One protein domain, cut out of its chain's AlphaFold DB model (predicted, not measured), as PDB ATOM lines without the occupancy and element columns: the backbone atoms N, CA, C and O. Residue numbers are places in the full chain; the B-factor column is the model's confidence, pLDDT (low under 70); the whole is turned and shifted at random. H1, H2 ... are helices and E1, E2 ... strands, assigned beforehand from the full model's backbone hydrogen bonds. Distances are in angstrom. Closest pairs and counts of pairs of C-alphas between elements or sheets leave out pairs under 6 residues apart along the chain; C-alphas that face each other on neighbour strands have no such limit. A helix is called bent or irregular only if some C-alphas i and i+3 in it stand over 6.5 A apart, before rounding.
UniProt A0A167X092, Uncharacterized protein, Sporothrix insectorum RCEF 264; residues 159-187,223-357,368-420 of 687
ATOM      1  N   ALA A 159     -45.985  81.504  -8.722       90.62
ATOM      2  CA  ALA A 159     -45.553  82.745  -8.076       90.62
ATOM      3  C   ALA A 159     -45.051  82.533  -6.630       90.62
ATOM      4  O   ALA A 159     -44.565  83.477  -6.014       90.62
ATOM      5  N   LEU A 160     -45.157  81.315  -6.081       93.25
ATOM      6  CA  LEU A 160     -44.547  80.964  -4.792       93.25
ATOM      7  C   LEU A 160     -43.019  80.821  -4.938       93.25
ATOM      8  O   LEU A 160     -42.574  80.383  -6.004       93.25
ATOM      9  N   PRO A 161     -42.223  81.106  -3.886       94.25
ATOM     10  CA  PRO A 161     -40.796  80.781  -3.846       94.25
ATOM     11  C   PRO A 161     -40.524  79.299  -4.140       94.25
ATOM     12  O   PRO A 161     -41.377  78.441  -3.888       94.25
ATOM     13  N   GLN A 162     -39.346  78.993  -4.688       88.88
ATOM     14  CA  GLN A 162     -38.997  77.643  -5.148       88.88
ATOM     15  C   GLN A 162     -39.031  76.627  -3.999       88.88
ATOM     16  O   GLN A 162     -39.567  75.537  -4.156       88.88
ATOM     17  N   GLU A 163     -38.565  77.034  -2.824       92.31
ATOM     18  CA  GLU A 163     -38.511  76.260  -1.586       92.31
ATOM     19  C   GLU A 163     -39.919  75.832  -1.142       92.31
ATOM     20  O   GLU A 163     -40.163  74.679  -0.795       92.31
ATOM     21  N   VAL A 164     -40.885  76.755  -1.234       94.50
ATOM     22  CA  VAL A 164     -42.296  76.499  -0.903       94.50
ATOM     23  C   VAL A 164     -42.939  75.569  -1.935       94.50
ATOM     24  O   VAL A 164     -43.756  74.720  -1.574       94.50
ATOM     25  N   ARG A 165     -42.567  75.687  -3.219       91.31
ATOM     26  CA  ARG A 165     -43.004  74.730  -4.249       91.31
ATOM     27  C   ARG A 165     -42.437  73.340  -3.993       91.31
ATOM     28  O   ARG A 165     -43.193  72.380  -4.096       91.31
ATOM     29  N   ASP A 166     -41.163  73.234  -3.627       87.19
ATOM     30  CA  ASP A 166     -40.479  71.957  -3.414       87.19
ATOM     31  C   ASP A 166     -40.976  71.213  -2.168       87.19
ATOM     32  O   ASP A 166     -41.181  70.003  -2.244       87.19
ATOM     33  N   GLU A 167     -41.306  71.911  -1.078       90.88
ATOM     34  CA  GLU A 167     -42.014  71.313   0.067       90.88
ATOM     35  C   GLU A 167     -43.415  70.804  -0.322       90.88
ATOM     36  O   GLU A 167     -43.788  69.665  -0.019       90.88
ATOM     37  N   ILE A 168     -44.188  71.594  -1.079       91.19
ATOM     38  CA  ILE A 168     -45.500  71.151  -1.583       91.19
ATOM     39  C   ILE A 168     -45.338  69.956  -2.536       91.19
ATOM     40  O   ILE A 168     -46.138  69.020  -2.490       91.19
ATOM     41  N   TYR A 169     -44.297  69.933  -3.371       87.50
ATOM     42  CA  TYR A 169     -43.982  68.797  -4.230       87.50
ATOM     43  C   TYR A 169     -43.596  67.558  -3.412       87.50
ATOM     44  O   TYR A 169     -44.135  66.484  -3.678       87.50
ATOM     45  N   ALA A 170     -42.742  67.678  -2.394       86.94
ATOM     46  CA  ALA A 170     -42.362  66.576  -1.510       86.94
ATOM     47  C   ALA A 170     -43.580  65.976  -0.783       86.94
ATOM     48  O   ALA A 170     -43.734  64.750  -0.735       86.94
ATOM     49  N   TYR A 171     -44.498  66.819  -0.301       89.50
ATOM     50  CA  TYR A 171     -45.764  66.384   0.295       89.50
ATOM     51  C   TYR A 171     -46.678  65.683  -0.726       89.50
ATOM     52  O   TYR A 171     -47.152  64.569  -0.494       89.50
ATOM     53  N   VAL A 172     -46.885  66.282  -1.906       88.38
ATOM     54  CA  VAL A 172     -47.726  65.702  -2.969       88.38
ATOM     55  C   VAL A 172     -47.159  64.375  -3.488       88.38
ATOM     56  O   VAL A 172     -47.930  63.444  -3.734       88.38
ATOM     57  N   PHE A 173     -45.838  64.243  -3.632       86.38
ATOM     58  CA  PHE A 173     -45.202  63.004  -4.087       86.38
ATOM     59  C   PHE A 173     -45.229  61.898  -3.030       86.38
ATOM     60  O   PHE A 173     -45.573  60.771  -3.380       86.38
ATOM     61  N   SER A 174     -44.969  62.207  -1.756       84.56
ATOM     62  CA  SER A 174     -45.017  61.208  -0.672       84.56
ATOM     63  C   SER A 174     -46.440  60.708  -0.388       84.56
ATOM     64  O   SER A 174     -46.643  59.523  -0.108       84.56
ATOM     65  N   ALA A 175     -47.453  61.559  -0.575       85.88
ATOM     66  CA  ALA A 175     -48.857  61.147  -0.597       85.88
ATOM     67  C   ALA A 175     -49.233  60.325  -1.855       85.88
ATOM     68  O   ALA A 175     -50.166  59.513  -1.820       85.88
ATOM     69  N   THR A 176     -48.521  60.501  -2.976       84.81
ATOM     70  CA  THR A 176     -48.832  59.862  -4.265       84.81
ATOM     71  C   THR A 176     -48.226  58.464  -4.384       84.81
ATOM     72  O   THR A 176     -47.020  58.277  -4.519       84.81
ATOM     73  N   ARG A 177     -49.095  57.449  -4.438       88.56
ATOM     74  CA  ARG A 177     -48.697  56.038  -4.582       88.56
ATOM     75  C   ARG A 177     -48.783  55.584  -6.038       88.56
ATOM     76  O   ARG A 177     -49.881  55.323  -6.538       88.56
ATOM     77  N   LEU A 178     -47.643  55.432  -6.715       89.62
ATOM     78  CA  LEU A 178     -47.610  54.846  -8.059       89.62
ATOM     79  C   LEU A 178     -47.782  53.329  -7.969       89.62
ATOM     80  O   LEU A 178     -46.820  52.596  -7.755       89.62
ATOM     81  N   THR A 179     -49.020  52.859  -8.136       91.62
ATOM     82  CA  THR A 179     -49.316  51.422  -8.150       91.62
ATOM     83  C   THR A 179     -49.155  50.827  -9.548       91.62
ATOM     84  O   THR A 179     -49.750  51.327 -10.503       91.62
ATOM     85  N   MET A 180     -48.371  49.754  -9.658       91.94
ATOM     86  CA  MET A 180     -48.053  49.050 -10.901       91.94
ATOM     87  C   MET A 180     -48.186  47.534 -10.706       91.94
ATOM     88  O   MET A 180     -47.908  47.019  -9.629       91.94
ATOM     89  N   GLY A 181     -48.602  46.817 -11.751       90.75
ATOM     90  CA  GLY A 181     -48.727  45.356 -11.731       90.75
ATOM     91  C   GLY A 181     -50.040  44.852 -12.314       90.75
ATOM     92  O   GLY A 181     -50.836  45.614 -12.887       90.75
ATOM     93  N   ARG A 182     -50.263  43.546 -12.174       88.12
ATOM     94  CA  ARG A 182     -51.509  42.875 -12.571       88.12
ATOM     95  C   ARG A 182     -52.187  42.306 -11.328       88.12
ATOM     96  O   ARG A 182     -51.557  41.581 -10.574       88.12
ATOM     97  N   ARG A 183     -53.479  42.581 -11.127       82.94
ATOM     98  CA  ARG A 183     -54.264  41.909 -10.083       82.94
ATOM     99  C   ARG A 183     -54.979  40.713 -10.678       82.94
ATOM    100  O   ARG A 183     -55.820  40.859 -11.563       82.94
ATOM    101  N   ILE A 184     -54.692  39.531 -10.149       80.19
ATOM    102  CA  ILE A 184     -55.579  38.386 -10.321       80.19
ATOM    103  C   ILE A 184     -56.813  38.662  -9.462       80.19
ATOM    104  O   ILE A 184     -56.759  38.640  -8.235       80.19
ATOM    105  N   THR A 185     -57.927  38.987 -10.111       79.75
ATOM    106  CA  THR A 185     -59.220  39.153  -9.446       79.75
ATOM    107  C   THR A 185     -60.048  37.904  -9.687       79.75
ATOM    108  O   THR A 185     -60.364  37.592 -10.836       79.75
ATOM    109  N   CYS A 186     -60.425  37.210  -8.610       76.44
ATOM    110  CA  CYS A 186     -61.514  36.237  -8.658       76.44
ATOM    111  C   CYS A 186     -62.752  36.938  -9.235       76.44
ATOM    112  O   CYS A 186     -63.105  38.042  -8.815       76.44
ATOM    113  N   ASN A 187     -63.373  36.322 -10.240       73.88
ATOM    114  CA  ASN A 187     -64.583  36.857 -10.842       73.88
ATOM    115  C   ASN A 187     -65.714  36.745  -9.803       73.88
ATOM    116  O   ASN A 187     -66.001  35.629  -9.374       73.88
ATOM    117  N   PRO A 223     -58.746  32.484 -14.496       79.50
ATOM    118  CA  PRO A 223     -58.728  33.612 -13.572       79.50
ATOM    119  C   PRO A 223     -58.550  34.945 -14.309       79.50
ATOM    120  O   PRO A 223     -57.622  35.134 -15.097       79.50
ATOM    121  N   THR A 224     -59.442  35.901 -14.044       84.25
ATOM    122  CA  THR A 224     -59.467  37.175 -14.770       84.25
ATOM    123  C   THR A 224     -58.356  38.105 -14.280       84.25
ATOM    124  O   THR A 224     -58.461  38.750 -13.234       84.25
ATOM    125  N   VAL A 225     -57.279  38.195 -15.063       84.06
ATOM    126  CA  VAL A 225     -56.131  39.071 -14.795       84.06
ATOM    127  C   VAL A 225     -56.481  40.519 -15.154       84.06
ATOM    128  O   VAL A 225     -56.430  40.918 -16.318       84.06
ATOM    129  N   THR A 226     -56.818  41.338 -14.158       82.75
ATOM    130  CA  THR A 226     -57.114  42.761 -14.362       82.75
ATOM    131  C   THR A 226     -55.848  43.610 -14.240       82.75
ATOM    132  O   THR A 226     -55.116  43.584 -13.250       82.75
ATOM    133  N   ARG A 227     -55.564  44.410 -15.273       82.44
ATOM    134  CA  ARG A 227     -54.488  45.409 -15.226       82.44
ATOM    135  C   ARG A 227     -54.970  46.591 -14.384       82.44
ATOM    136  O   ARG A 227     -56.042  47.131 -14.667       82.44
ATOM    137  N   ILE A 228     -54.204  47.000 -13.369       79.88
ATOM    138  CA  ILE A 228     -54.601  48.137 -12.529       79.88
ATOM    139  C   ILE A 228     -54.709  49.393 -13.394       79.88
ATOM    140  O   ILE A 228     -53.744  49.821 -14.027       79.88
ATOM    141  N   LYS A 229     -55.898  50.002 -13.395       74.44
ATOM    142  CA  LYS A 229     -56.080  51.364 -13.894       74.44
ATOM    143  C   LYS A 229     -55.501  52.319 -12.841       74.44
ATOM    144  O   LYS A 229     -55.846  52.166 -11.667       74.44
ATOM    145  N   PRO A 230     -54.640  53.282 -13.213       68.56
ATOM    146  CA  PRO A 230     -54.156  54.278 -12.263       68.56
ATOM    147  C   PRO A 230     -55.339  55.090 -11.708       68.56
ATOM    148  O   PRO A 230     -56.398  55.167 -12.336       68.56
ATOM    149  N   ALA A 231     -55.172  55.684 -10.522       71.50
ATOM    150  CA  ALA A 231     -56.234  56.447  -9.859       71.50
ATOM    151  C   ALA A 231     -56.825  57.529 -10.786       71.50
ATOM    152  O   ALA A 231     -56.110  58.095 -11.609       71.50
ATOM    153  N   ARG A 232     -58.116  57.870 -10.637       67.06
ATOM    154  CA  ARG A 232     -58.803  58.826 -11.540       67.06
ATOM    155  C   ARG A 232     -58.069  60.171 -11.667       67.06
ATOM    156  O   ARG A 232     -57.991  60.729 -12.757       67.06
ATOM    157  N   HIS A 233     -57.461  60.644 -10.580       66.00
ATOM    158  CA  HIS A 233     -56.689  61.892 -10.541       66.00
ATOM    159  C   HIS A 233     -55.203  61.718 -10.894       66.00
ATOM    160  O   HIS A 233     -54.485  62.709 -10.980       66.00
ATOM    161  N   ALA A 234     -54.729  60.499 -11.175       63.69
ATOM    162  CA  ALA A 234     -53.344  60.251 -11.573       63.69
ATOM    163  C   ALA A 234     -52.969  60.991 -12.865       63.69
ATOM    164  O   ALA A 234     -51.832  61.409 -12.998       63.69
ATOM    165  N   LEU A 235     -53.907  61.224 -13.795       51.59
ATOM    166  CA  LEU A 235     -53.653  62.056 -14.980       51.59
ATOM    167  C   LEU A 235     -53.588  63.561 -14.669       51.59
ATOM    168  O   LEU A 235     -52.883  64.288 -15.366       51.59
ATOM    169  N   ALA A 236     -54.283  64.033 -13.628       66.19
ATOM    170  CA  ALA A 236     -54.141  65.404 -13.139       66.19
ATOM    171  C   ALA A 236     -52.789  65.578 -12.431       66.19
ATOM    172  O   ALA A 236     -52.058  66.511 -12.753       66.19
ATOM    173  N   LEU A 237     -52.404  64.607 -11.591       69.06
ATOM    174  CA  LEU A 237     -51.045  64.473 -11.069       69.06
ATOM    175  C   LEU A 237     -50.031  64.450 -12.217       69.06
ATOM    176  O   LEU A 237     -49.244  65.369 -12.296       69.06
ATOM    177  N   PHE A 238     -50.100  63.550 -13.203       62.38
ATOM    178  CA  PHE A 238     -49.170  63.534 -14.348       62.38
ATOM    179  C   PHE A 238     -49.140  64.834 -15.184       62.38
ATOM    180  O   PHE A 238     -48.184  65.036 -15.933       62.38
ATOM    181  N   ARG A 239     -50.136  65.728 -15.075       65.56
ATOM    182  CA  ARG A 239     -50.090  67.088 -15.647       65.56
ATOM    183  C   ARG A 239     -49.369  68.079 -14.729       65.56
ATOM    184  O   ARG A 239     -48.490  68.781 -15.221       65.56
ATOM    185  N   VAL A 240     -49.660  68.089 -13.425       70.06
ATOM    186  CA  VAL A 240     -48.891  68.852 -12.420       70.06
ATOM    187  C   VAL A 240     -47.436  68.383 -12.429       70.06
ATOM    188  O   VAL A 240     -46.549  69.152 -12.772       70.06
ATOM    189  N   CYS A 241     -47.208  67.083 -12.254       68.56
ATOM    190  CA  CYS A 241     -45.932  66.396 -12.384       68.56
ATOM    191  C   CYS A 241     -45.259  66.565 -13.758       68.56
ATOM    192  O   CYS A 241     -44.078  66.276 -13.860       68.56
ATOM    193  N   ARG A 242     -45.936  67.041 -14.817       73.94
ATOM    194  CA  ARG A 242     -45.273  67.444 -16.077       73.94
ATOM    195  C   ARG A 242     -44.659  68.839 -15.998       73.94
ATOM    196  O   ARG A 242     -43.671  69.077 -16.684       73.94
ATOM    197  N   GLN A 243     -45.228  69.736 -15.197       78.69
ATOM    198  CA  GLN A 243     -44.634  71.031 -14.867       78.69
ATOM    199  C   GLN A 243     -43.578  70.865 -13.764       78.69
ATOM    200  O   GLN A 243     -42.426  71.241 -13.963       78.69
ATOM    201  N   THR A 244     -43.905  70.145 -12.690       73.44
ATOM    202  CA  THR A 244     -42.949  69.747 -11.649       73.44
ATOM    203  C   THR A 244     -41.763  68.968 -12.216       73.44
ATOM    204  O   THR A 244     -40.644  69.221 -11.812       73.44
ATOM    205  N   ALA A 245     -41.944  68.069 -13.195       71.06
ATOM    206  CA  ALA A 245     -40.831  67.399 -13.888       71.06
ATOM    207  C   ALA A 245     -40.323  68.161 -15.131       71.06
ATOM    208  O   ALA A 245     -39.716  67.553 -16.015       71.06
ATOM    209  N   ARG A 246     -40.566  69.477 -15.219       81.00
ATOM    210  CA  ARG A 246     -39.675  70.440 -15.894       81.00
ATOM    211  C   ARG A 246     -38.763  71.104 -14.866       81.00
ATOM    212  O   ARG A 246     -37.565  71.155 -15.099       81.00
ATOM    213  N   GLU A 247     -39.328  71.536 -13.740       81.44
ATOM    214  CA  GLU A 247     -38.611  72.181 -12.630       81.44
ATOM    215  C   GLU A 247     -37.606  71.209 -11.972       81.44
ATOM    216  O   GLU A 247     -36.400  71.407 -12.061       81.44
ATOM    217  N   LEU A 248     -38.065  70.059 -11.472       75.12
ATOM    218  CA  LEU A 248     -37.252  68.976 -10.895       75.12
ATOM    219  C   LEU A 248     -36.565  68.072 -11.943       75.12
ATOM    220  O   LEU A 248     -36.203  66.929 -11.641       75.12
ATOM    221  N   ARG A 249     -36.438  68.519 -13.200       71.88
ATOM    222  CA  ARG A 249     -35.944  67.672 -14.304       71.88
ATOM    223  C   ARG A 249     -34.424  67.571 -14.374       71.88
ATOM    224  O   ARG A 249     -33.933  66.584 -14.914       71.88
ATOM    225  N   ALA A 250     -33.707  68.557 -13.836       76.81
ATOM    226  CA  ALA A 250     -32.249  68.511 -13.721       76.81
ATOM    227  C   ALA A 250     -31.802  67.281 -12.909       76.81
ATOM    228  O   ALA A 250     -30.927  66.526 -13.332       76.81
ATOM    229  N   ASP A 251     -32.498  67.019 -11.798       81.06
ATOM    230  CA  ASP A 251     -32.069  66.053 -10.788       81.06
ATOM    231  C   ASP A 251     -32.989  64.841 -10.611       81.06
ATOM    232  O   ASP A 251     -32.779  64.056  -9.691       81.06
ATOM    233  N   ASP A 252     -34.009  64.656 -11.459       86.88
ATOM    234  CA  ASP A 252     -35.051  63.622 -11.295       86.88
ATOM    235  C   ASP A 252     -35.559  63.504  -9.825       86.88
ATOM    236  O   ASP A 252     -35.948  62.425  -9.374       86.88
ATOM    237  N   ALA A 253     -35.522  64.595  -9.043       85.88
ATOM    238  CA  ALA A 253     -35.570  64.530  -7.573       85.88
ATOM    239  C   ALA A 253     -36.894  63.950  -7.046       85.88
ATOM    240  O   ALA A 253     -36.931  63.230  -6.053       85.88
ATOM    241  N   TRP A 254     -37.978  64.166  -7.792       87.56
ATOM    242  CA  TRP A 254     -39.292  63.561  -7.581       87.56
ATOM    243  C   TRP A 254     -39.264  62.027  -7.398       87.56
ATOM    244  O   TRP A 254     -40.104  61.494  -6.674       87.56
ATOM    245  N   ILE A 255     -38.294  61.314  -7.993       91.19
ATOM    246  CA  ILE A 255     -38.148  59.853  -7.850       91.19
ATOM    247  C   ILE A 255     -37.872  59.464  -6.387       91.19
ATOM    248  O   ILE A 255     -38.360  58.422  -5.948       91.19
ATOM    249  N   SER A 256     -37.152  60.288  -5.612       91.81
ATOM    250  CA  SER A 256     -36.873  59.989  -4.199       91.81
ATOM    251  C   SER A 256     -38.028  60.274  -3.243       91.81
ATOM    252  O   SER A 256     -37.990  59.786  -2.118       91.81
ATOM    253  N   HIS A 257     -39.058  61.003  -3.680       90.25
ATOM    254  CA  HIS A 257     -40.241  61.302  -2.865       90.25
ATOM    255  C   HIS A 257     -41.438  60.389  -3.177       90.25
ATOM    256  O   HIS A 257     -42.435  60.439  -2.465       90.25
ATOM    257  N   MET A 258     -41.375  59.570  -4.232       91.62
ATOM    258  CA  MET A 258     -42.482  58.698  -4.635       91.62
ATOM    259  C   MET A 258     -42.427  57.310  -3.993       91.62
ATOM    260  O   MET A 258     -41.426  56.602  -4.099       91.62
ATOM    261  N   LEU A 259     -43.569  56.872  -3.450       94.12
ATOM    262  CA  LEU A 259     -43.794  55.480  -3.065       94.12
ATOM    263  C   LEU A 259     -44.210  54.652  -4.292       94.12
ATOM    264  O   LEU A 259     -45.345  54.746  -4.776       94.12
ATOM    265  N   PHE A 260     -43.305  53.796  -4.762       94.88
ATOM    266  CA  PHE A 260     -43.585  52.809  -5.805       94.88
ATOM    267  C   PHE A 260     -44.260  51.586  -5.179       94.88
ATOM    268  O   PHE A 260     -43.713  50.992  -4.257       94.88
ATOM    269  N   ASN A 261     -45.444  51.202  -5.656       95.00
ATOM    270  CA  ASN A 261     -46.219  50.082  -5.117       95.00
ATOM    271  C   ASN A 261     -46.428  49.010  -6.195       95.00
ATOM    272  O   ASN A 261     -47.226  49.196  -7.111       95.00
ATOM    273  N   PHE A 262     -45.721  47.893  -6.091       95.06
ATOM    274  CA  PHE A 262     -45.807  46.780  -7.030       95.06
ATOM    275  C   PHE A 262     -46.742  45.700  -6.491       95.06
ATOM    276  O   PHE A 262     -46.608  45.290  -5.343       95.06
ATOM    277  N   GLU A 263     -47.686  45.233  -7.306       92.75
ATOM    278  CA  GLU A 263     -48.555  44.099  -6.946       92.75
ATOM    279  C   GLU A 263     -47.862  42.740  -7.075       92.75
ATOM    280  O   GLU A 263     -48.358  41.771  -6.516       92.75
ATOM    281  N   ASP A 264     -46.764  42.681  -7.830       91.00
ATOM    282  CA  ASP A 264     -46.042  41.460  -8.165       91.00
ATOM    283  C   ASP A 264     -44.549  41.761  -8.406       91.00
ATOM    284  O   ASP A 264     -44.184  42.809  -8.959       91.00
ATOM    285  N   VAL A 265     -43.660  40.842  -8.003       92.19
ATOM    286  CA  VAL A 265     -42.198  41.041  -8.116       92.19
ATOM    287  C   VAL A 265     -41.723  41.063  -9.576       92.19
ATOM    288  O   VAL A 265     -40.726  41.710  -9.897       92.19
ATOM    289  N   ALA A 266     -42.448  40.414 -10.494       91.69
ATOM    290  CA  ALA A 266     -42.132  40.454 -11.921       91.69
ATOM    291  C   ALA A 266     -42.237  41.884 -12.482       91.69
ATOM    292  O   ALA A 266     -41.326  42.348 -13.166       91.69
ATOM    293  N   THR A 267     -43.302  42.614 -12.139       92.56
ATOM    294  CA  THR A 267     -43.483  44.015 -12.540       92.56
ATOM    295  C   THR A 267     -42.486  44.939 -11.844       92.56
ATOM    296  O   THR A 267     -42.024  45.891 -12.471       92.56
ATOM    297  N   LEU A 268     -42.084  44.654 -10.598       94.38
ATOM    298  CA  LEU A 268     -40.968  45.363  -9.954       94.38
ATOM    299  C   LEU A 268     -39.687  45.247 -10.794       94.38
ATOM    300  O   LEU A 268     -39.041  46.257 -11.081       94.38
ATOM    301  N   LEU A 269     -39.338  44.034 -11.226       93.75
ATOM    302  CA  LEU A 269     -38.130  43.776 -12.015       93.75
ATOM    303  C   LEU A 269     -38.222  44.339 -13.438       93.75
ATOM    304  O   LEU A 269     -37.229  44.850 -13.948       93.75
ATOM    305  N   ASP A 270     -39.395  44.314 -14.071       93.06
ATOM    306  CA  ASP A 270     -39.597  44.916 -15.393       93.06
ATOM    307  C   ASP A 270     -39.495  46.454 -15.329       93.06
ATOM    308  O   ASP A 270     -38.724  47.070 -16.064       93.06
ATOM    309  N   VAL A 271     -40.173  47.095 -14.371       93.38
ATOM    310  CA  VAL A 271     -40.171  48.562 -14.223       93.38
ATOM    311  C   VAL A 271     -38.807  49.104 -13.785       93.38
ATOM    312  O   VAL A 271     -38.345  50.099 -14.351       93.38
ATOM    313  N   LEU A 272     -38.151  48.473 -12.802       94.12
ATOM    314  CA  LEU A 272     -36.851  48.918 -12.281       94.12
ATOM    315  C   LEU A 272     -35.659  48.412 -13.111       94.12
ATOM    316  O   LEU A 272     -34.600  49.041 -13.102       94.12
ATOM    317  N   GLY A 273     -35.802  47.283 -13.807       94.06
ATOM    318  CA  GLY A 273     -34.743  46.662 -14.607       94.06
ATOM    319  C   GLY A 273     -34.751  47.065 -16.083       94.06
ATOM    320  O   GLY A 273     -33.677  47.217 -16.660       94.06
ATOM    321  N   ARG A 274     -35.932  47.263 -16.690       89.69
ATOM    322  CA  ARG A 274     -36.114  47.521 -18.137       89.69
ATOM    323  C   ARG A 274     -36.863  48.818 -18.467       89.69
ATOM    324  O   ARG A 274     -36.707  49.341 -19.565       89.69
ATOM    325  N   GLY A 275     -37.665  49.342 -17.538       87.38
ATOM    326  CA  GLY A 275     -38.451  50.567 -17.717       87.38
ATOM    327  C   GLY A 275     -37.641  51.871 -17.657       87.38
ATOM    328  O   GLY A 275     -36.415  51.890 -17.713       87.38
ATOM    329  N   PHE A 276     -38.329  53.006 -17.478       86.44
ATOM    330  CA  PHE A 276     -37.700  54.343 -17.433       86.44
ATOM    331  C   PHE A 276     -36.673  54.534 -16.293       86.44
ATOM    332  O   PHE A 276     -35.884  55.485 -16.322       86.44
ATOM    333  N   LEU A 277     -36.693  53.626 -15.309       90.31
ATOM    334  CA  LEU A 277     -35.796  53.545 -14.156       90.31
ATOM    335  C   LEU A 277     -34.603  52.597 -14.374       90.31
ATOM    336  O   LEU A 277     -33.794  52.459 -13.465       90.31
ATOM    337  N   ALA A 278     -34.454  51.970 -15.549       92.38
ATOM    338  CA  ALA A 278     -33.428  50.956 -15.821       92.38
ATOM    339  C   ALA A 278     -31.971  51.422 -15.621       92.38
ATOM    340  O   ALA A 278     -31.085  50.588 -15.410       92.38
ATOM    341  N   THR A 279     -31.696  52.731 -15.671       94.44
ATOM    342  CA  THR A 279     -30.344  53.257 -15.441       94.44
ATOM    343  C   THR A 279     -29.985  53.211 -13.946       94.44
ATOM    344  O   THR A 279     -30.781  53.652 -13.111       94.44
ATOM    345  N   PRO A 280     -28.777  52.745 -13.561       94.69
ATOM    346  CA  PRO A 280     -28.365  52.687 -12.154       94.69
ATOM    347  C   PRO A 280     -28.475  54.035 -11.423       94.69
ATOM    348  O   PRO A 280     -28.867  54.073 -10.259       94.69
ATOM    349  N   ALA A 281     -28.214  55.145 -12.124       93.88
ATOM    350  CA  ALA A 281     -28.403  56.503 -11.613       93.88
ATOM    351  C   ALA A 281     -29.848  56.769 -11.155       93.88
ATOM    352  O   ALA A 281     -30.048  57.243 -10.037       93.88
ATOM    353  N   ARG A 282     -30.859  56.399 -11.957       93.44
ATOM    354  CA  ARG A 282     -32.271  56.535 -11.564       93.44
ATOM    355  C   ARG A 282     -32.682  55.539 -10.489       93.44
ATOM    356  O   ARG A 282     -33.341  55.951  -9.539       93.44
ATOM    357  N   ARG A 283     -32.231  54.276 -10.549       94.69
ATOM    358  CA  ARG A 283     -32.439  53.321  -9.439       94.69
ATOM    359  C   ARG A 283     -31.893  53.846  -8.107       94.69
ATOM    360  O   ARG A 283     -32.527  53.647  -7.078       94.69
ATOM    361  N   SER A 284     -30.774  54.573  -8.118       95.25
ATOM    362  CA  SER A 284     -30.171  55.143  -6.902       95.25
ATOM    363  C   SER A 284     -30.969  56.285  -6.258       95.25
ATOM    364  O   SER A 284     -30.724  56.617  -5.093       95.25
ATOM    365  N   ARG A 285     -31.931  56.853  -7.002       94.62
ATOM    366  CA  ARG A 285     -32.893  57.857  -6.530       94.62
ATOM    367  C   ARG A 285     -34.180  57.217  -5.991       94.62
ATOM    368  O   ARG A 285     -34.869  57.862  -5.217       94.62
ATOM    369  N   VAL A 286     -34.496  55.958  -6.317       95.38
ATOM    370  CA  VAL A 286     -35.672  55.256  -5.765       95.38
ATOM    371  C   VAL A 286     -35.447  54.958  -4.280       95.38
ATOM    372  O   VAL A 286     -34.532  54.210  -3.933       95.38
ATOM    373  N   ARG A 287     -36.287  55.539  -3.412       95.44
ATOM    374  CA  ARG A 287     -36.227  55.359  -1.950       95.44
ATOM    375  C   ARG A 287     -37.236  54.354  -1.433       95.44
ATOM    376  O   ARG A 287     -36.839  53.381  -0.797       95.44
ATOM    377  N   ASP A 288     -38.509  54.573  -1.728       95.38
ATOM    378  CA  ASP A 288     -39.583  53.847  -1.069       95.38
ATOM    379  C   ASP A 288     -40.271  52.900  -2.051       95.38
ATOM    380  O   ASP A 288     -40.918  53.307  -3.021       95.38
ATOM    381  N   VAL A 289     -40.111  51.603  -1.790       96.00
ATOM    382  CA  VAL A 289     -40.691  50.517  -2.581       96.00
ATOM    383  C   VAL A 289     -41.573  49.664  -1.686       96.00
ATOM    384  O   VAL A 289     -41.130  49.101  -0.686       96.00
ATOM    385  N   ARG A 290     -42.834  49.531  -2.081       95.25
ATOM    386  CA  ARG A 290     -43.788  48.568  -1.547       95.25
ATOM    387  C   ARG A 290     -43.981  47.449  -2.559       95.25
ATOM    388  O   ARG A 290     -44.172  47.715  -3.743       95.25
ATOM    389  N   VAL A 291     -43.939  46.213  -2.089       94.94
ATOM    390  CA  VAL A 291     -44.151  45.008  -2.894       94.94
ATOM    391  C   VAL A 291     -45.240  44.195  -2.221       94.94
ATOM    392  O   VAL A 291     -45.214  43.996  -1.006       94.94
ATOM    393  N   ARG A 292     -46.216  43.748  -3.000       89.56
ATOM    394  CA  ARG A 292     -47.143  42.696  -2.600       89.56
ATOM    395  C   ARG A 292     -46.612  41.400  -3.195       89.56
ATOM    396  O   ARG A 292     -46.150  41.411  -4.331       89.56
ATOM    397  N   GLU A 293     -46.686  40.331  -2.409       82.25
ATOM    398  CA  GLU A 293     -46.121  39.015  -2.731       82.25
ATOM    399  C   GLU A 293     -44.575  39.043  -2.727       82.25
ATOM    400  O   GLU A 293     -43.925  39.714  -3.520       82.25
ATOM    401  N   GLY A 294     -43.958  38.348  -1.764       68.56
ATOM    402  CA  GLY A 294     -42.505  38.402  -1.520       68.56
ATOM    403  C   GLY A 294     -41.668  37.386  -2.310       68.56
ATOM    404  O   GLY A 294     -40.472  37.251  -2.054       68.56
ATOM    405  N   ALA A 295     -42.283  36.639  -3.226       73.38
ATOM    406  CA  ALA A 295     -41.649  35.567  -3.983       73.38
ATOM    407  C   ALA A 295     -42.021  35.666  -5.465       73.38
ATOM    408  O   ALA A 295     -43.168  35.951  -5.805       73.38
ATOM    409  N   LEU A 296     -41.058  35.395  -6.346       73.44
ATOM    410  CA  LEU A 296     -41.297  35.175  -7.767       73.44
ATOM    411  C   LEU A 296     -41.041  33.710  -8.090       73.44
ATOM    412  O   LEU A 296     -39.936  33.207  -7.898       73.44
ATOM    413  N   VAL A 297     -42.037  33.036  -8.648       74.19
ATOM    414  CA  VAL A 297     -41.872  31.659  -9.108       74.19
ATOM    415  C   VAL A 297     -41.478  31.687 -10.578       74.19
ATOM    416  O   VAL A 297     -42.298  31.959 -11.453       74.19
ATOM    417  N   VAL A 298     -40.195  31.450 -10.849       73.25
ATOM    418  CA  VAL A 298     -39.652  31.412 -12.207       73.25
ATOM    419  C   VAL A 298     -39.679  29.972 -12.706       73.25
ATOM    420  O   VAL A 298     -38.866  29.139 -12.300       73.25
ATOM    421  N   ALA A 299     -40.602  29.684 -13.621       70.38
ATOM    422  CA  ALA A 299     -40.535  28.477 -14.432       70.38
ATOM    423  C   ALA A 299     -39.258  28.525 -15.287       70.38
ATOM    424  O   ALA A 299     -39.093  29.409 -16.131       70.38
ATOM    425  N   SER A 300     -38.332  27.598 -15.038       65.62
ATOM    426  CA  SER A 300     -37.109  27.474 -15.828       65.62
ATOM    427  C   SER A 300     -37.445  26.825 -17.166       65.62
ATOM    428  O   SER A 300     -37.778  25.645 -17.207       65.62
ATOM    429  N   ALA A 301     -37.341  27.582 -18.259       62.03
ATOM    430  CA  ALA A 301     -37.543  27.082 -19.620       62.03
ATOM    431  C   ALA A 301     -36.317  26.296 -20.132       62.03
ATOM    432  O   ALA A 301     -35.712  26.646 -21.146       62.03
ATOM    433  N   SER A 302     -35.922  25.247 -19.408       64.81
ATOM    434  CA  SER A 302     -34.992  24.232 -19.909       64.81
ATOM    435  C   SER A 302     -35.701  23.394 -20.973       64.81
ATOM    436  O   SER A 302     -36.778  22.867 -20.723       64.81
ATOM    437  N   SER A 303     -35.115  23.279 -22.166       55.91
ATOM    438  CA  SER A 303     -35.726  22.576 -23.308       55.91
ATOM    439  C   SER A 303     -35.562  21.050 -23.276       55.91
ATOM    440  O   SER A 303     -35.899  20.375 -24.245       55.91
ATOM    441  N   THR A 304     -35.008  20.503 -22.195       73.56
ATOM    442  CA  THR A 304     -35.022  19.071 -21.881       73.56
ATOM    443  C   THR A 304     -36.394  18.700 -21.323       73.56
ATOM    444  O   THR A 304     -36.900  19.404 -20.455       73.56
ATOM    445  N   ALA A 305     -36.996  17.617 -21.820       69.88
ATOM    446  CA  ALA A 305     -38.363  17.236 -21.453       69.88
ATOM    447  C   ALA A 305     -38.519  16.802 -19.980       69.88
ATOM    448  O   ALA A 305     -39.621  16.890 -19.441       69.88
ATOM    449  N   ASP A 306     -37.431  16.383 -19.330       61.34
ATOM    450  CA  ASP A 306     -37.420  16.054 -17.906       61.34
ATOM    451  C   ASP A 306     -37.358  17.305 -17.015       61.34
ATOM    452  O   ASP A 306     -36.484  18.164 -17.151       61.34
ATOM    453  N   GLU A 307     -38.288  17.351 -16.058       64.69
ATOM    454  CA  GLU A 307     -38.277  18.188 -14.854       64.69
ATOM    455  C   GLU A 307     -37.927  19.683 -15.021       64.69
ATOM    456  O   GLU A 307     -36.955  20.196 -14.456       64.69
ATOM    457  N   THR A 308     -38.821  20.457 -15.645       60.72
ATOM    458  CA  THR A 308     -38.842  21.929 -15.507       60.72
ATOM    459  C   THR A 308     -39.283  22.362 -14.095       60.72
ATOM    460  O   THR A 308     -40.340  22.974 -13.920       60.72
ATOM    461  N   ARG A 309     -38.489  22.041 -13.061       71.00
ATOM    462  CA  ARG A 309     -38.780  22.412 -11.663       71.00
ATOM    463  C   ARG A 309     -38.851  23.944 -11.524       71.00
ATOM    464  O   ARG A 309     -37.893  24.633 -11.898       71.00
ATOM    465  N   PRO A 310     -39.944  24.509 -10.977       68.94
ATOM    466  CA  PRO A 310     -40.060  25.949 -10.784       68.94
ATOM    467  C   PRO A 310     -39.057  26.429  -9.728       68.94
ATOM    468  O   PRO A 310     -39.028  25.930  -8.605       68.94
ATOM    469  N   ARG A 311     -38.236  27.427 -10.069       73.69
ATOM    470  CA  ARG A 311     -37.307  28.049  -9.119       73.69
ATOM    471  C   ARG A 311     -38.003  29.214  -8.429       73.69
ATOM    472  O   ARG A 311     -38.257  30.249  -9.044       73.69
ATOM    473  N   LEU A 312     -38.305  29.038  -7.147       72.94
ATOM    474  CA  LEU A 312     -38.831  30.099  -6.296       72.94
ATOM    475  C   LEU A 312     -37.685  31.057  -5.940       72.94
ATOM    476  O   LEU A 312     -36.838  30.760  -5.102       72.94
ATOM    477  N   LEU A 313     -37.630  32.194  -6.632       78.06
ATOM    478  CA  LEU A 313     -36.690  33.268  -6.347       78.06
ATOM    479  C   LEU A 313     -37.327  34.213  -5.326       78.06
ATOM    480  O   LEU A 313     -38.357  34.839  -5.579       78.06
ATOM    481  N   LEU A 314     -36.709  34.302  -4.156       82.38
ATOM    482  CA  LEU A 314     -37.159  35.162  -3.067       82.38
ATOM    483  C   LEU A 314     -36.762  36.621  -3.337       82.38
ATOM    484  O   LEU A 314     -35.778  36.902  -4.030       82.38
ATOM    485  N   LEU A 315     -37.547  37.569  -2.815       83.94
ATOM    486  CA  LEU A 315     -37.361  39.000  -3.082       83.94
ATOM    487  C   LEU A 315     -35.943  39.494  -2.742       83.94
ATOM    488  O   LEU A 315     -35.422  40.361  -3.444       83.94
ATOM    489  N   GLY A 316     -35.297  38.928  -1.719       82.94
ATOM    490  CA  GLY A 316     -33.930  39.277  -1.344       82.94
ATOM    491  C   GLY A 316     -32.912  38.972  -2.447       82.94
ATOM    492  O   GLY A 316     -32.139  39.853  -2.836       82.94
ATOM    493  N   ALA A 317     -32.949  37.762  -3.013       86.88
ATOM    494  CA  ALA A 317     -32.150  37.395  -4.183       86.88
ATOM    495  C   ALA A 317     -32.470  38.256  -5.423       86.88
ATOM    496  O   ALA A 317     -31.567  38.636  -6.168       86.88
ATOM    497  N   LEU A 318     -33.741  38.611  -5.635       88.25
ATOM    498  CA  LEU A 318     -34.182  39.379  -6.808       88.25
ATOM    499  C   LEU A 318     -33.768  40.852  -6.766       88.25
ATOM    500  O   LEU A 318     -33.419  41.417  -7.801       88.25
ATOM    501  N   LEU A 319     -33.735  41.480  -5.589       90.06
ATOM    502  CA  LEU A 319     -33.273  42.865  -5.450       90.06
ATOM    503  C   LEU A 319     -31.774  43.022  -5.778       90.06
ATOM    504  O   LEU A 319     -31.359  44.091  -6.228       90.06
ATOM    505  N   ARG A 320     -30.975  41.947  -5.675       91.12
ATOM    506  CA  ARG A 320     -29.575  41.921  -6.144       91.12
ATOM    507  C   ARG A 320     -29.449  42.047  -7.671       91.12
ATOM    508  O   ARG A 320     -28.415  42.505  -8.150       91.12
ATOM    509  N   LEU A 321     -30.502  41.730  -8.433       92.25
ATOM    510  CA  LEU A 321     -30.554  41.912  -9.895       92.25
ATOM    511  C   LEU A 321     -30.748  43.382 -10.318       92.25
ATOM    512  O   LEU A 321     -30.746  43.684 -11.510       92.25
ATOM    513  N   LEU A 322     -30.913  44.308  -9.365       94.00
ATOM    514  CA  LEU A 322     -31.148  45.734  -9.604       94.00
ATOM    515  C   LEU A 322     -29.969  46.602  -9.113       94.00
ATOM    516  O   LEU A 322     -30.145  47.452  -8.234       94.00
ATOM    517  N   PRO A 323     -28.754  46.455  -9.683       93.81
ATOM    518  CA  PRO A 323     -27.577  47.186  -9.224       93.81
ATOM    519  C   PRO A 323     -27.799  48.700  -9.299       93.81
ATOM    520  O   PRO A 323     -28.342  49.224 -10.280       93.81
ATOM    521  N   GLY A 324     -27.394  49.395  -8.237       93.44
ATOM    522  CA  GLY A 324     -27.616  50.829  -8.043       93.44
ATOM    523  C   GLY A 324     -28.871  51.194  -7.242       93.44
ATOM    524  O   GLY A 324     -28.977  52.349  -6.846       93.44
ATOM    525  N   LEU A 325     -29.791  50.263  -6.956       94.88
ATOM    526  CA  LEU A 325     -30.963  50.533  -6.111       94.88
ATOM    527  C   LEU A 325     -30.533  50.932  -4.682       94.88
ATOM    528  O   LEU A 325     -29.699  50.262  -4.072       94.88
ATOM    529  N   ARG A 326     -31.072  52.042  -4.156       94.38
ATOM    530  CA  ARG A 326     -30.724  52.598  -2.830       94.38
ATOM    531  C   ARG A 326     -31.981  52.946  -2.035       94.38
ATOM    532  O   ARG A 326     -32.264  54.125  -1.792       94.38
ATOM    533  N   LEU A 327     -32.715  51.903  -1.659       95.44
ATOM    534  CA  LEU A 327     -33.961  52.029  -0.917       95.44
ATOM    535  C   LEU A 327     -33.707  52.627   0.471       95.44
ATOM    536  O   LEU A 327     -32.743  52.271   1.152       95.44
ATOM    537  N   GLU A 328     -34.617  53.481   0.923       95.62
ATOM    538  CA  GLU A 328     -34.723  53.809   2.340       95.62
ATOM    539  C   GLU A 328     -35.778  52.929   3.000       95.62
ATOM    540  O   GLU A 328     -35.422  52.247   3.958       95.62
ATOM    541  N   ARG A 329     -36.984  52.789   2.433       95.38
ATOM    542  CA  ARG A 329     -37.979  51.821   2.919       95.38
ATOM    543  C   ARG A 329     -38.319  50.743   1.890       95.38
ATOM    544  O   ARG A 329     -38.812  51.031   0.801       95.38
ATOM    545  N   LEU A 330     -38.147  49.480   2.283       95.56
ATOM    546  CA  LEU A 330     -38.753  48.325   1.619       95.56
ATOM    547  C   LEU A 330     -39.959  47.861   2.445       95.56
ATOM    548  O   LEU A 330     -39.803  47.446   3.589       95.56
ATOM    549  N   THR A 331     -41.166  47.938   1.886       94.62
ATOM    550  CA  THR A 331     -42.397  47.443   2.527       94.62
ATOM    551  C   THR A 331     -42.888  46.191   1.816       94.62
ATOM    552  O   THR A 331     -43.353  46.276   0.683       94.62
ATOM    553  N   VAL A 332     -42.836  45.037   2.473       93.69
ATOM    554  CA  VAL A 332     -43.338  43.775   1.918       93.69
ATOM    555  C   VAL A 332     -44.686  43.452   2.546       93.69
ATOM    556  O   VAL A 332     -44.819  43.418   3.769       93.69
ATOM    557  N   LEU A 333     -45.688  43.228   1.697       92.12
ATOM    558  CA  LEU A 333     -46.962  42.634   2.086       92.12
ATOM    559  C   LEU A 333     -46.973  41.169   1.630       92.12
ATOM    560  O   LEU A 333     -46.632  40.912   0.468       92.12
ATOM    561  N   PRO A 334     -47.413  40.214   2.466       85.31
ATOM    562  CA  PRO A 334     -47.711  38.872   1.986       85.31
ATOM    563  C   PRO A 334     -48.833  38.934   0.939       85.31
ATOM    564  O   PRO A 334     -49.617  39.893   0.887       85.31
ATOM    565  N   ALA A 335     -48.934  37.890   0.115       78.06
ATOM    566  CA  ALA A 335     -50.122  37.680  -0.699       78.06
ATOM    567  C   ALA A 335     -51.341  37.620   0.235       78.06
ATOM    568  O   ALA A 335     -51.374  36.822   1.170       78.06
ATOM    569  N   LEU A 336     -52.337  38.486   0.021       70.81
ATOM    570  CA  LEU A 336     -53.598  38.348   0.747       70.81
ATOM    571  C   LEU A 336     -54.328  37.132   0.172       70.81
ATOM    572  O   LEU A 336     -54.669  37.190  -1.016       70.81
ATOM    573  N   PRO A 337     -54.661  36.096   0.970       63.22
ATOM    574  CA  PRO A 337     -55.601  35.085   0.515       63.22
ATOM    575  C   PRO A 337     -56.882  35.792   0.064       63.22
ATOM    576  O   PRO A 337     -57.363  36.743   0.694       63.22
ATOM    577  N   CYS A 338     -57.368  35.399  -1.109       56.75
ATOM    578  CA  CYS A 338     -58.345  36.165  -1.872       56.75
ATOM    579  C   CYS A 338     -59.690  36.319  -1.132       56.75
ATOM    580  O   CYS A 338     -60.571  35.466  -1.198       56.75
ATOM    581  N   ARG A 339     -59.855  37.464  -0.450       49.19
ATOM    582  CA  ARG A 339     -60.930  37.771   0.521       49.19
ATOM    583  C   ARG A 339     -62.377  37.542   0.059       49.19
ATOM    584  O   ARG A 339     -63.266  37.550   0.902       49.19
ATOM    585  N   VAL A 340     -62.619  37.367  -1.240       50.28
ATOM    586  CA  VAL A 340     -63.940  37.040  -1.809       50.28
ATOM    587  C   VAL A 340     -64.402  35.638  -1.383       50.28
ATOM    588  O   VAL A 340     -65.598  35.405  -1.256       50.28
ATOM    589  N   HIS A 341     -63.468  34.725  -1.092       47.03
ATOM    590  CA  HIS A 341     -63.768  33.354  -0.690       47.03
ATOM    591  C   HIS A 341     -63.017  32.992   0.602       47.03
ATOM    592  O   HIS A 341     -61.890  32.507   0.563       47.03
ATOM    593  N   LYS A 342     -63.662  33.210   1.760       43.81
ATOM    594  CA  LYS A 342     -63.268  32.557   3.029       43.81
ATOM    595  C   LYS A 342     -63.565  31.046   3.012       43.81
ATOM    596  O   LYS A 342     -62.960  30.298   3.767       43.81
ATOM    597  N   THR A 343     -64.467  30.592   2.142       42.22
ATOM    598  CA  THR A 343     -64.638  29.175   1.794       42.22
ATOM    599  C   THR A 343     -63.427  28.682   0.999       42.22
ATOM    600  O   THR A 343     -63.027  29.328   0.030       42.22
ATOM    601  N   THR A 344     -62.888  27.518   1.356       42.81
ATOM    602  CA  THR A 344     -61.577  26.953   0.958       42.81
ATOM    603  C   THR A 344     -61.388  26.577  -0.526       42.81
ATOM    604  O   THR A 344     -60.504  25.795  -0.860       42.81
ATOM    605  N   ARG A 345     -62.198  27.115  -1.451       42.81
ATOM    606  CA  ARG A 345     -62.279  26.683  -2.863       42.81
ATOM    607  C   ARG A 345     -62.170  27.822  -3.887       42.81
ATOM    608  O   ARG A 345     -62.903  27.841  -4.872       42.81
ATOM    609  N   CYS A 346     -61.257  28.773  -3.689       41.53
ATOM    610  CA  CYS A 346     -60.849  29.662  -4.784       41.53
ATOM    611  C   CYS A 346     -59.613  29.082  -5.494       41.53
ATOM    612  O   CYS A 346     -58.589  28.941  -4.827       41.53
ATOM    613  N   PRO A 347     -59.635  28.825  -6.821       46.31
ATOM    614  CA  PRO A 347     -58.516  28.208  -7.557       46.31
ATOM    615  C   PRO A 347     -57.178  28.975  -7.566       46.31
ATOM    616  O   PRO A 347     -56.217  28.526  -8.184       46.31
ATOM    617  N   ALA A 348     -57.074  30.110  -6.868       42.44
ATOM    618  CA  ALA A 348     -55.789  30.730  -6.537       42.44
ATOM    619  C   ALA A 348     -54.881  29.800  -5.702       42.44
ATOM    620  O   ALA A 348     -53.661  29.940  -5.747       42.44
ATOM    621  N   THR A 349     -55.447  28.801  -5.014       43.31
ATOM    622  CA  THR A 349     -54.700  27.695  -4.392       43.31
ATOM    623  C   THR A 349     -54.108  26.700  -5.398       43.31
ATOM    624  O   THR A 349     -53.664  25.640  -4.983       43.31
ATOM    625  N   ALA A 350     -53.995  27.023  -6.692       43.09
ATOM    626  CA  ALA A 350     -53.174  26.250  -7.631       43.09
ATOM    627  C   ALA A 350     -51.738  26.013  -7.110       43.09
ATOM    628  O   ALA A 350     -51.171  24.958  -7.365       43.09
ATOM    629  N   PHE A 351     -51.184  26.937  -6.310       44.06
ATOM    630  CA  PHE A 351     -49.933  26.709  -5.574       44.06
ATOM    631  C   PHE A 351     -50.056  25.599  -4.516       44.06
ATOM    632  O   PHE A 351     -49.398  24.572  -4.640       44.06
ATOM    633  N   SER A 352     -50.951  25.746  -3.536       39.56
ATOM    634  CA  SER A 352     -51.128  24.760  -2.453       39.56
ATOM    635  C   SER A 352     -51.695  23.412  -2.920       39.56
ATOM    636  O   SER A 352     -51.489  22.384  -2.281       39.56
ATOM    637  N   SER A 353     -52.396  23.392  -4.055       36.03
ATOM    638  CA  SER A 353     -52.892  22.175  -4.700       36.03
ATOM    639  C   SER A 353     -51.780  21.444  -5.449       36.03
ATOM    640  O   SER A 353     -51.779  20.221  -5.442       36.03
ATOM    641  N   LEU A 354     -50.805  22.154  -6.034       40.34
ATOM    642  CA  LEU A 354     -49.582  21.527  -6.546       40.34
ATOM    643  C   LEU A 354     -48.727  20.966  -5.398       40.34
ATOM    644  O   LEU A 354     -48.238  19.850  -5.524       40.34
ATOM    645  N   GLU A 355     -48.628  21.665  -4.259       38.41
ATOM    646  CA  GLU A 355     -47.992  21.131  -3.035       38.41
ATOM    647  C   GLU A 355     -48.709  19.887  -2.474       38.41
ATOM    648  O   GLU A 355     -48.072  19.048  -1.848       38.41
ATOM    649  N   SER A 356     -50.020  19.747  -2.705       37.72
ATOM    650  CA  SER A 356     -50.820  18.605  -2.225       37.72
ATOM    651  C   SER A 356     -50.874  17.423  -3.204       37.72
ATOM    652  O   SER A 356     -51.266  16.328  -2.815       37.72
ATOM    653  N   SER A 357     -50.545  17.634  -4.484       34.38
ATOM    654  CA  SER A 357     -50.617  16.613  -5.549       34.38
ATOM    655  C   SER A 357     -49.250  16.110  -6.025       34.38
ATOM    656  O   SER A 357     -49.186  15.140  -6.776       34.38
ATOM    657  N   LEU A 368     -42.757  26.532   2.732       59.88
ATOM    658  CA  LEU A 368     -41.866  27.677   2.954       59.88
ATOM    659  C   LEU A 368     -42.634  28.784   3.698       59.88
ATOM    660  O   LEU A 368     -43.485  29.463   3.118       59.88
ATOM    661  N   ARG A 369     -42.393  28.930   5.006       71.38
ATOM    662  CA  ARG A 369     -43.227  29.760   5.884       71.38
ATOM    663  C   ARG A 369     -42.977  31.245   5.621       71.38
ATOM    664  O   ARG A 369     -41.925  31.657   5.129       71.38
ATOM    665  N   SER A 370     -43.927  32.086   6.029       65.50
ATOM    666  CA  SER A 370     -43.787  33.553   6.012       65.50
ATOM    667  C   SER A 370     -42.501  34.030   6.708       65.50
ATOM    668  O   SER A 370     -41.862  34.982   6.252       65.50
ATOM    669  N   HIS A 371     -42.082  33.325   7.763       70.00
ATOM    670  CA  HIS A 371     -40.827  33.552   8.479       70.00
ATOM    671  C   HIS A 371     -39.572  33.186   7.669       70.00
ATOM    672  O   HIS A 371     -38.598  33.931   7.733       70.00
ATOM    673  N   ASP A 372     -39.582  32.109   6.873       73.69
ATOM    674  CA  ASP A 372     -38.435  31.706   6.041       73.69
ATOM    675  C   ASP A 372     -38.157  32.738   4.945       73.69
ATOM    676  O   ASP A 372     -37.010  33.103   4.690       73.69
ATOM    677  N   LEU A 373     -39.227  33.271   4.350       72.12
ATOM    678  CA  LEU A 373     -39.165  34.362   3.381       72.12
ATOM    679  C   LEU A 373     -38.624  35.655   4.015       72.12
ATOM    680  O   LEU A 373     -37.812  36.345   3.400       72.12
ATOM    681  N   LEU A 374     -39.009  35.967   5.258       78.38
ATOM    682  CA  LEU A 374     -38.448  37.097   6.007       78.38
ATOM    683  C   LEU A 374     -36.969  36.870   6.374       78.38
ATOM    684  O   LEU A 374     -36.156  37.787   6.250       78.38
ATOM    685  N   ALA A 375     -36.600  35.654   6.781       77.88
ATOM    686  CA  ALA A 375     -35.233  35.282   7.126       77.88
ATOM    687  C   ALA A 375     -34.303  35.290   5.901       77.88
ATOM    688  O   ALA A 375     -33.188  35.804   5.994       77.88
ATOM    689  N   GLU A 376     -34.744  34.792   4.738       77.44
ATOM    690  CA  GLU A 376     -33.992  34.947   3.487       77.44
ATOM    691  C   GLU A 376     -33.877  36.412   3.102       77.44
ATOM    692  O   GLU A 376     -32.763  36.855   2.840       77.44
ATOM    693  N   MET A 377     -34.963  37.190   3.162       78.50
ATOM    694  CA  MET A 377     -34.901  38.618   2.854       78.50
ATOM    695  C   MET A 377     -33.863  39.334   3.726       78.50
ATOM    696  O   MET A 377     -33.092  40.130   3.200       78.50
ATOM    697  N   LEU A 378     -33.777  39.026   5.025       80.75
ATOM    698  CA  LEU A 378     -32.759  39.580   5.925       80.75
ATOM    699  C   LEU A 378     -31.326  39.123   5.577       80.75
ATOM    700  O   LEU A 378     -30.404  39.936   5.643       80.75
ATOM    701  N   ARG A 379     -31.126  37.858   5.179       77.94
ATOM    702  CA  ARG A 379     -29.812  37.307   4.770       77.94
ATOM    703  C   ARG A 379     -29.357  37.820   3.398       77.94
ATOM    704  O   ARG A 379     -28.178  38.105   3.193       77.94
ATOM    705  N   ALA A 380     -30.275  37.929   2.441       72.19
ATOM    706  CA  ALA A 380     -29.992  38.332   1.070       72.19
ATOM    707  C   ALA A 380     -29.883  39.863   0.941       72.19
ATOM    708  O   ALA A 380     -28.955  40.359   0.296       72.19
ATOM    709  N   GLY A 381     -30.740  40.599   1.655       66.56
ATOM    710  CA  GLY A 381     -30.324  41.604   2.646       66.56
ATOM    711  C   GLY A 381     -29.704  42.932   2.199       66.56
ATOM    712  O   GLY A 381     -29.458  43.788   3.049       66.56
ATOM    713  N   THR A 382     -29.405  43.142   0.915       69.38
ATOM    714  CA  THR A 382     -28.573  44.277   0.476       69.38
ATOM    715  C   THR A 382     -29.352  45.346  -0.288       69.38
ATOM    716  O   THR A 382     -29.784  45.109  -1.414       69.38
ATOM    717  N   GLY A 383     -29.420  46.565   0.264       78.12
ATOM    718  CA  GLY A 383     -29.817  47.771  -0.484       78.12
ATOM    719  C   GLY A 383     -30.838  48.690   0.192       78.12
ATOM    720  O   GLY A 383     -31.050  49.790  -0.313       78.12
ATOM    721  N   TRP A 384     -31.437  48.276   1.315       89.50
ATOM    722  CA  TRP A 384     -32.445  49.040   2.064       89.50
ATOM    723  C   TRP A 384     -31.980  49.475   3.463       89.50
ATOM    724  O   TRP A 384     -31.106  48.850   4.073       89.50
ATOM    725  N   ARG A 385     -32.574  50.565   3.971       91.75
ATOM    726  CA  ARG A 385     -32.326  51.133   5.311       91.75
ATOM    727  C   ARG A 385     -33.372  50.690   6.342       91.75
ATOM    728  O   ARG A 385     -33.033  50.503   7.504       91.75
ATOM    729  N   GLU A 386     -34.618  50.500   5.934       93.50
ATOM    730  CA  GLU A 386     -35.748  50.093   6.770       93.50
ATOM    731  C   GLU A 386     -36.540  49.003   6.031       93.50
ATOM    732  O   GLU A 386     -36.823  49.129   4.836       93.50
ATOM    733  N   LEU A 387     -36.854  47.912   6.731       93.38
ATOM    734  CA  LEU A 387     -37.676  46.807   6.247       93.38
ATOM    735  C   LEU A 387     -38.960  46.755   7.077       93.38
ATOM    736  O   LEU A 387     -38.924  46.502   8.282       93.38
ATOM    737  N   CYS A 388     -40.091  46.975   6.416       92.81
ATOM    738  CA  CYS A 388     -41.423  46.863   6.997       92.81
ATOM    739  C   CYS A 388     -42.078  45.597   6.439       92.81
ATOM    740  O   CYS A 388     -42.411  45.547   5.253       92.81
ATOM    741  N   TYR A 389     -42.254  44.570   7.270       89.44
ATOM    742  CA  TYR A 389     -42.973  43.352   6.892       89.44
ATOM    743  C   TYR A 389     -44.350  43.388   7.556       89.44
ATOM    744  O   TYR A 389     -44.467  43.199   8.764       89.44
ATOM    745  N   VAL A 390     -45.385  43.703   6.778       88.38
ATOM    746  CA  VAL A 390     -46.739  43.925   7.307       88.38
ATOM    747  C   VAL A 390     -47.568  42.678   7.047       88.38
ATOM    748  O   VAL A 390     -48.154  42.534   5.971       88.38
ATOM    749  N   HIS A 391     -47.587  41.756   8.012       82.75
ATOM    750  CA  HIS A 391     -48.418  40.562   7.904       82.75
ATOM    751  C   HIS A 391     -49.912  40.900   8.067       82.75
ATOM    752  O   HIS A 391     -50.288  41.979   8.527       82.75
ATOM    753  N   HIS A 392     -50.780  40.000   7.609       74.62
ATOM    754  CA  HIS A 392     -52.238  40.200   7.623       74.62
ATOM    755  C   HIS A 392     -53.006  39.157   8.435       74.62
ATOM    756  O   HIS A 392     -54.205  39.328   8.642       74.62
ATOM    757  N   ASP A 393     -52.315  38.110   8.864       72.69
ATOM    758  CA  ASP A 393     -52.785  37.147   9.849       72.69
ATOM    759  C   ASP A 393     -52.170  37.509  11.204       72.69
ATOM    760  O   ASP A 393     -50.939  37.603  11.297       72.69
ATOM    761  N   THR A 394     -53.020  37.736  12.208       60.78
ATOM    762  CA  THR A 394     -52.631  37.991  13.598       60.78
ATOM    763  C   THR A 394     -52.028  36.745  14.241       60.78
ATOM    764  O   THR A 394     -51.088  36.890  15.010       60.78
ATOM    765  N   ALA A 395     -52.419  35.522  13.860       61.88
ATOM    766  CA  ALA A 395     -51.860  34.284  14.424       61.88
ATOM    767  C   ALA A 395     -50.376  34.043  14.063       61.88
ATOM    768  O   ALA A 395     -49.698  33.239  14.695       61.88
ATOM    769  N   VAL A 396     -49.847  34.757  13.063       56.22
ATOM    770  CA  VAL A 396     -48.422  34.736  12.667       56.22
ATOM    771  C   VAL A 396     -47.596  35.803  13.412       56.22
ATOM    772  O   VAL A 396     -46.366  35.787  13.346       56.22
ATOM    773  N   LEU A 397     -48.260  36.731  14.110       46.19
ATOM    774  CA  LEU A 397     -47.651  37.824  14.882       46.19
ATOM    775  C   LEU A 397     -47.889  37.683  16.396       46.19
ATOM    776  O   LEU A 397     -47.082  38.158  17.191       46.19
ATOM    777  N   ALA A 398     -48.981  37.029  16.789       44.62
ATOM    778  CA  ALA A 398     -49.357  36.788  18.168       44.62
ATOM    779  C   ALA A 398     -48.502  35.673  18.781       44.62
ATOM    780  O   ALA A 398     -48.526  34.524  18.336       44.62
ATOM    781  N   ALA A 399     -47.793  36.017  19.852       39.53
ATOM    782  CA  ALA A 399     -47.265  35.046  20.794       39.53
ATOM    783  C   ALA A 399     -48.429  34.300  21.464       39.53
ATOM    784  O   ALA A 399     -49.267  34.925  22.123       39.53
ATOM    785  N   ASP A 400     -48.464  32.971  21.353       38.44
ATOM    786  CA  ASP A 400     -49.182  32.171  22.341       38.44
ATOM    787  C   ASP A 400     -48.417  32.322  23.662       38.44
ATOM    788  O   ASP A 400     -47.234  32.002  23.760       38.44
ATOM    789  N   ARG A 401     -49.082  32.823  24.708       42.19
ATOM    790  CA  ARG A 401     -48.445  33.026  26.020       42.19
ATOM    791  C   ARG A 401     -47.939  31.728  26.658       42.19
ATOM    792  O   ARG A 401     -47.191  31.806  27.624       42.19
ATOM    793  N   ARG A 402     -48.330  30.557  26.143       39.53
ATOM    794  CA  ARG A 402     -47.847  29.239  26.581       39.53
ATOM    795  C   ARG A 402     -46.887  28.570  25.590       39.53
ATOM    796  O   ARG A 402     -46.346  27.514  25.913       39.53
ATOM    797  N   ARG A 403     -46.646  29.154  24.406       43.22
ATOM    798  CA  ARG A 403     -45.676  28.671  23.405       43.22
ATOM    799  C   ARG A 403     -45.105  29.849  22.602       43.22
ATOM    800  O   ARG A 403     -45.866  30.458  21.851       43.22
ATOM    801  N   PRO A 404     -43.790  30.147  22.667       43.34
ATOM    802  CA  PRO A 404     -43.214  31.236  21.875       43.34
ATOM    803  C   PRO A 404     -43.557  31.034  20.396       43.34
ATOM    804  O   PRO A 404     -43.386  29.932  19.864       43.34
ATOM    805  N   SER A 405     -44.063  32.082  19.739       53.34
ATOM    806  CA  SER A 405     -44.499  31.995  18.340       53.34
ATOM    807  C   SER A 405     -43.361  31.499  17.447       53.34
ATOM    808  O   SER A 405     -42.185  31.685  17.764       53.34
ATOM    809  N   SER A 406     -43.656  30.926  16.275       50.56
ATOM    810  CA  SER A 406     -42.578  30.507  15.363       50.56
ATOM    811  C   SER A 406     -41.687  31.667  14.895       50.56
ATOM    812  O   SER A 406     -40.572  31.416  14.447       50.56
ATOM    813  N   LEU A 407     -42.125  32.922  15.055       46.78
ATOM    814  CA  LEU A 407     -41.287  34.107  14.895       46.78
ATOM    815  C   LEU A 407     -40.318  34.287  16.075       46.78
ATOM    816  O   LEU A 407     -39.116  34.406  15.856       46.78
ATOM    817  N   GLU A 408     -40.817  34.276  17.310       51.91
ATOM    818  CA  GLU A 408     -40.010  34.454  18.526       51.91
ATOM    819  C   GLU A 408     -39.062  33.277  18.755       51.91
ATOM    820  O   GLU A 408     -37.874  33.483  18.976       51.91
ATOM    821  N   ALA A 409     -39.545  32.042  18.602       48.00
ATOM    822  CA  ALA A 409     -38.730  30.836  18.666       48.00
ATOM    823  C   ALA A 409     -37.635  30.836  17.583       48.00
ATOM    824  O   ALA A 409     -36.501  30.454  17.862       48.00
ATOM    825  N   MET A 410     -37.917  31.335  16.370       50.19
ATOM    826  CA  MET A 410     -36.888  31.551  15.343       50.19
ATOM    827  C   MET A 410     -35.912  32.672  15.735       50.19
ATOM    828  O   MET A 410     -34.716  32.558  15.465       50.19
ATOM    829  N   MET A 411     -36.382  33.749  16.371       48.41
ATOM    830  CA  MET A 411     -35.527  34.848  16.832       48.41
ATOM    831  C   MET A 411     -34.622  34.442  18.006       48.41
ATOM    832  O   MET A 411     -33.473  34.880  18.052       48.41
ATOM    833  N   VAL A 412     -35.086  33.558  18.890       50.84
ATOM    834  CA  VAL A 412     -34.285  32.925  19.949       50.84
ATOM    835  C   VAL A 412     -33.300  31.911  19.352       50.84
ATOM    836  O   VAL A 412     -32.100  32.046  19.576       50.84
ATOM    837  N   ASN A 413     -33.742  30.969  18.503       42.81
ATOM    838  CA  ASN A 413     -32.848  29.973  17.880       42.81
ATOM    839  C   ASN A 413     -31.777  30.591  16.964       42.81
ATOM    840  O   ASN A 413     -30.664  30.076  16.889       42.81
ATOM    841  N   MET A 414     -32.067  31.702  16.278       39.88
ATOM    842  CA  MET A 414     -31.050  32.457  15.528       39.88
ATOM    843  C   MET A 414     -30.257  33.456  16.400       39.88
ATOM    844  O   MET A 414     -29.472  34.245  15.873       39.88
ATOM    845  N   GLY A 415     -30.414  33.418  17.727       37.62
ATOM    846  CA  GLY A 415     -29.588  34.155  18.688       37.62
ATOM    847  C   GLY A 415     -29.780  35.674  18.685       37.62
ATOM    848  O   GLY A 415     -28.867  36.402  19.085       37.62
ATOM    849  N   PHE A 416     -30.931  36.165  18.212       40.34
ATOM    850  CA  PHE A 416     -31.284  37.589  18.233       40.34
ATOM    851  C   PHE A 416     -31.827  38.038  19.592       40.34
ATOM    852  O   PHE A 416     -31.616  39.190  19.977       40.34
ATOM    853  N   TRP A 417     -32.487  37.136  20.320       38.81
ATOM    854  CA  TRP A 417     -32.878  37.318  21.716       38.81
ATOM    855  C   TRP A 417     -32.053  36.391  22.609       38.81
ATOM    856  O   TRP A 417     -31.929  35.203  22.325       38.81
ATOM    857  N   ALA A 418     -31.506  36.950  23.687       38.91
ATOM    858  CA  ALA A 418     -31.002  36.194  24.824       38.91
ATOM    859  C   ALA A 418     -31.962  36.455  25.986       38.91
ATOM    860  O   ALA A 418     -32.060  37.588  26.462       38.91
ATOM    861  N   ALA A 419     -32.698  35.421  26.371       39.97
ATOM    862  CA  ALA A 419     -33.533  35.395  27.556       39.97
ATOM    863  C   ALA A 419     -33.127  34.152  28.346       39.97
ATOM    864  O   ALA A 419     -33.443  33.037  27.933       39.97
ATOM    865  N   ASP A 420     -32.395  34.351  29.438       43.41
ATOM    866  CA  ASP A 420     -32.247  33.317  30.456       43.41
ATOM    867  C   ASP A 420     -33.634  33.138  31.091       43.41
ATOM    868  O   ASP A 420     -34.234  34.125  31.532       43.41
TER     869      ASP A 420
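What this domain is: This is residues 159 to 187, 223 to 357 and 368 to 420 of the 687 residues of an uncharacterized protein of Sporothrix insectorum RCEF 264 (UniProt A0A167X092). A twisted wall of five parallel strands, in the order E1, E4, E5, E8, E9, has H4 over one face. H1, H2 and H3 gather past the ends where its strands begin; past the other ends lie two small antiparallel pairs, E2 with E3 and the hairpin E6 and E7, whose link sticks out at residues 302 to 307. H6 and H8 pack together beside that hairpin, H9 is near H8, and residues 350 to 357 of H7 stick out. The printed part has 217 residues with nine named helices and nine named strands, H1 E1 E2 E3 H2 H3 E4 H4 H5 E5 E6 E7 H6 E8 H7 H8 E9 H9, class mixed. It is only just compact, close to loose, with a radius of gyration of the C-alphas of 20.4 A and spans of 63 by 53 by 37 A.

How they stand to each other: The sheet joins E1, residues 177 to 180, E4, 259 to 262, E5, 288 to 292, E8, 329 to 333, and E9, 386 to 389; N 180 and O 261 are 2.8 A apart, N 262 and O 290 2.8 A, N 291 and O 331 2.8 A, N 332 and O 388 2.9 A, within hydrogen-bond range. H4, residues 265 to 273, is on the sheet at a height of 9.1 A, over E4 and only just over E1, with 3 C-alphas falling on it. E4, H4, H5 at residues 280 to 283, and E5 form a strand-helix-strand unit, parallel neighbour strands with helices between, its crossover right-handed. H1, residues 162 to 175, touches H3, residues 254 to 257, with 169 to 174 alone; the closest C-alphas, of Ser 174 and His 257, are 5.3 A apart. H2, residues 234 to 247, is close to H1 but not clearly touching, C-alphas 244 and 169 being 7.6 A apart. E1 runs on into E2, residues 182 to 185, at 80 degrees; E2 is antiparallel to E3, residues 224 to 227, with N 183 and O 226 2.9 A apart. E6, residues 295 to 298, and E7, 311 to 314, form a hairpin, with N 313 and O 296 2.8 A apart. H6, residues 315 to 319, touches H8, residues 370 to 380, at C-alphas 316 and 377, 4.4 A apart. H9, residues 406 to 413, is close to H8 but not clearly touching, at 6.5 A between C-alphas 407 and 371. H7, residues 347 to 357, touches no helix and is irregular, C-alphas 348 and 351 being 7.2 A apart. Every O i to N i+4 pair is within hydrogen-bond range in H1, H2, H4, H6, H8 and H9, and 5 of 7 are in H7; H3 and H5 are too short for one.

Where its parts are: H1 begins at C-alpha 162 (-38.997, 77.643, -5.148) and is 19.7 A long, H2 19.0 A, H8 15.4 A, and E5 13.6 A. H9 ends at C-alpha 413 (-32.848, 29.973, 17.880).

The domain as a whole: The farthest C-alphas, of Ala 159 and Asp 306, are 67.9 A apart. Residues 188 to 222 and 358 to 367 are not printed, with C-alpha gaps of 7.2 A and 16.5 A. The links E6 to E7, E8 to H7 and E9 to H9 are long. Mean pLDDT of the printed part is 74.6; 72 residues are under 70, among them 337 to 357 and 394 to 420.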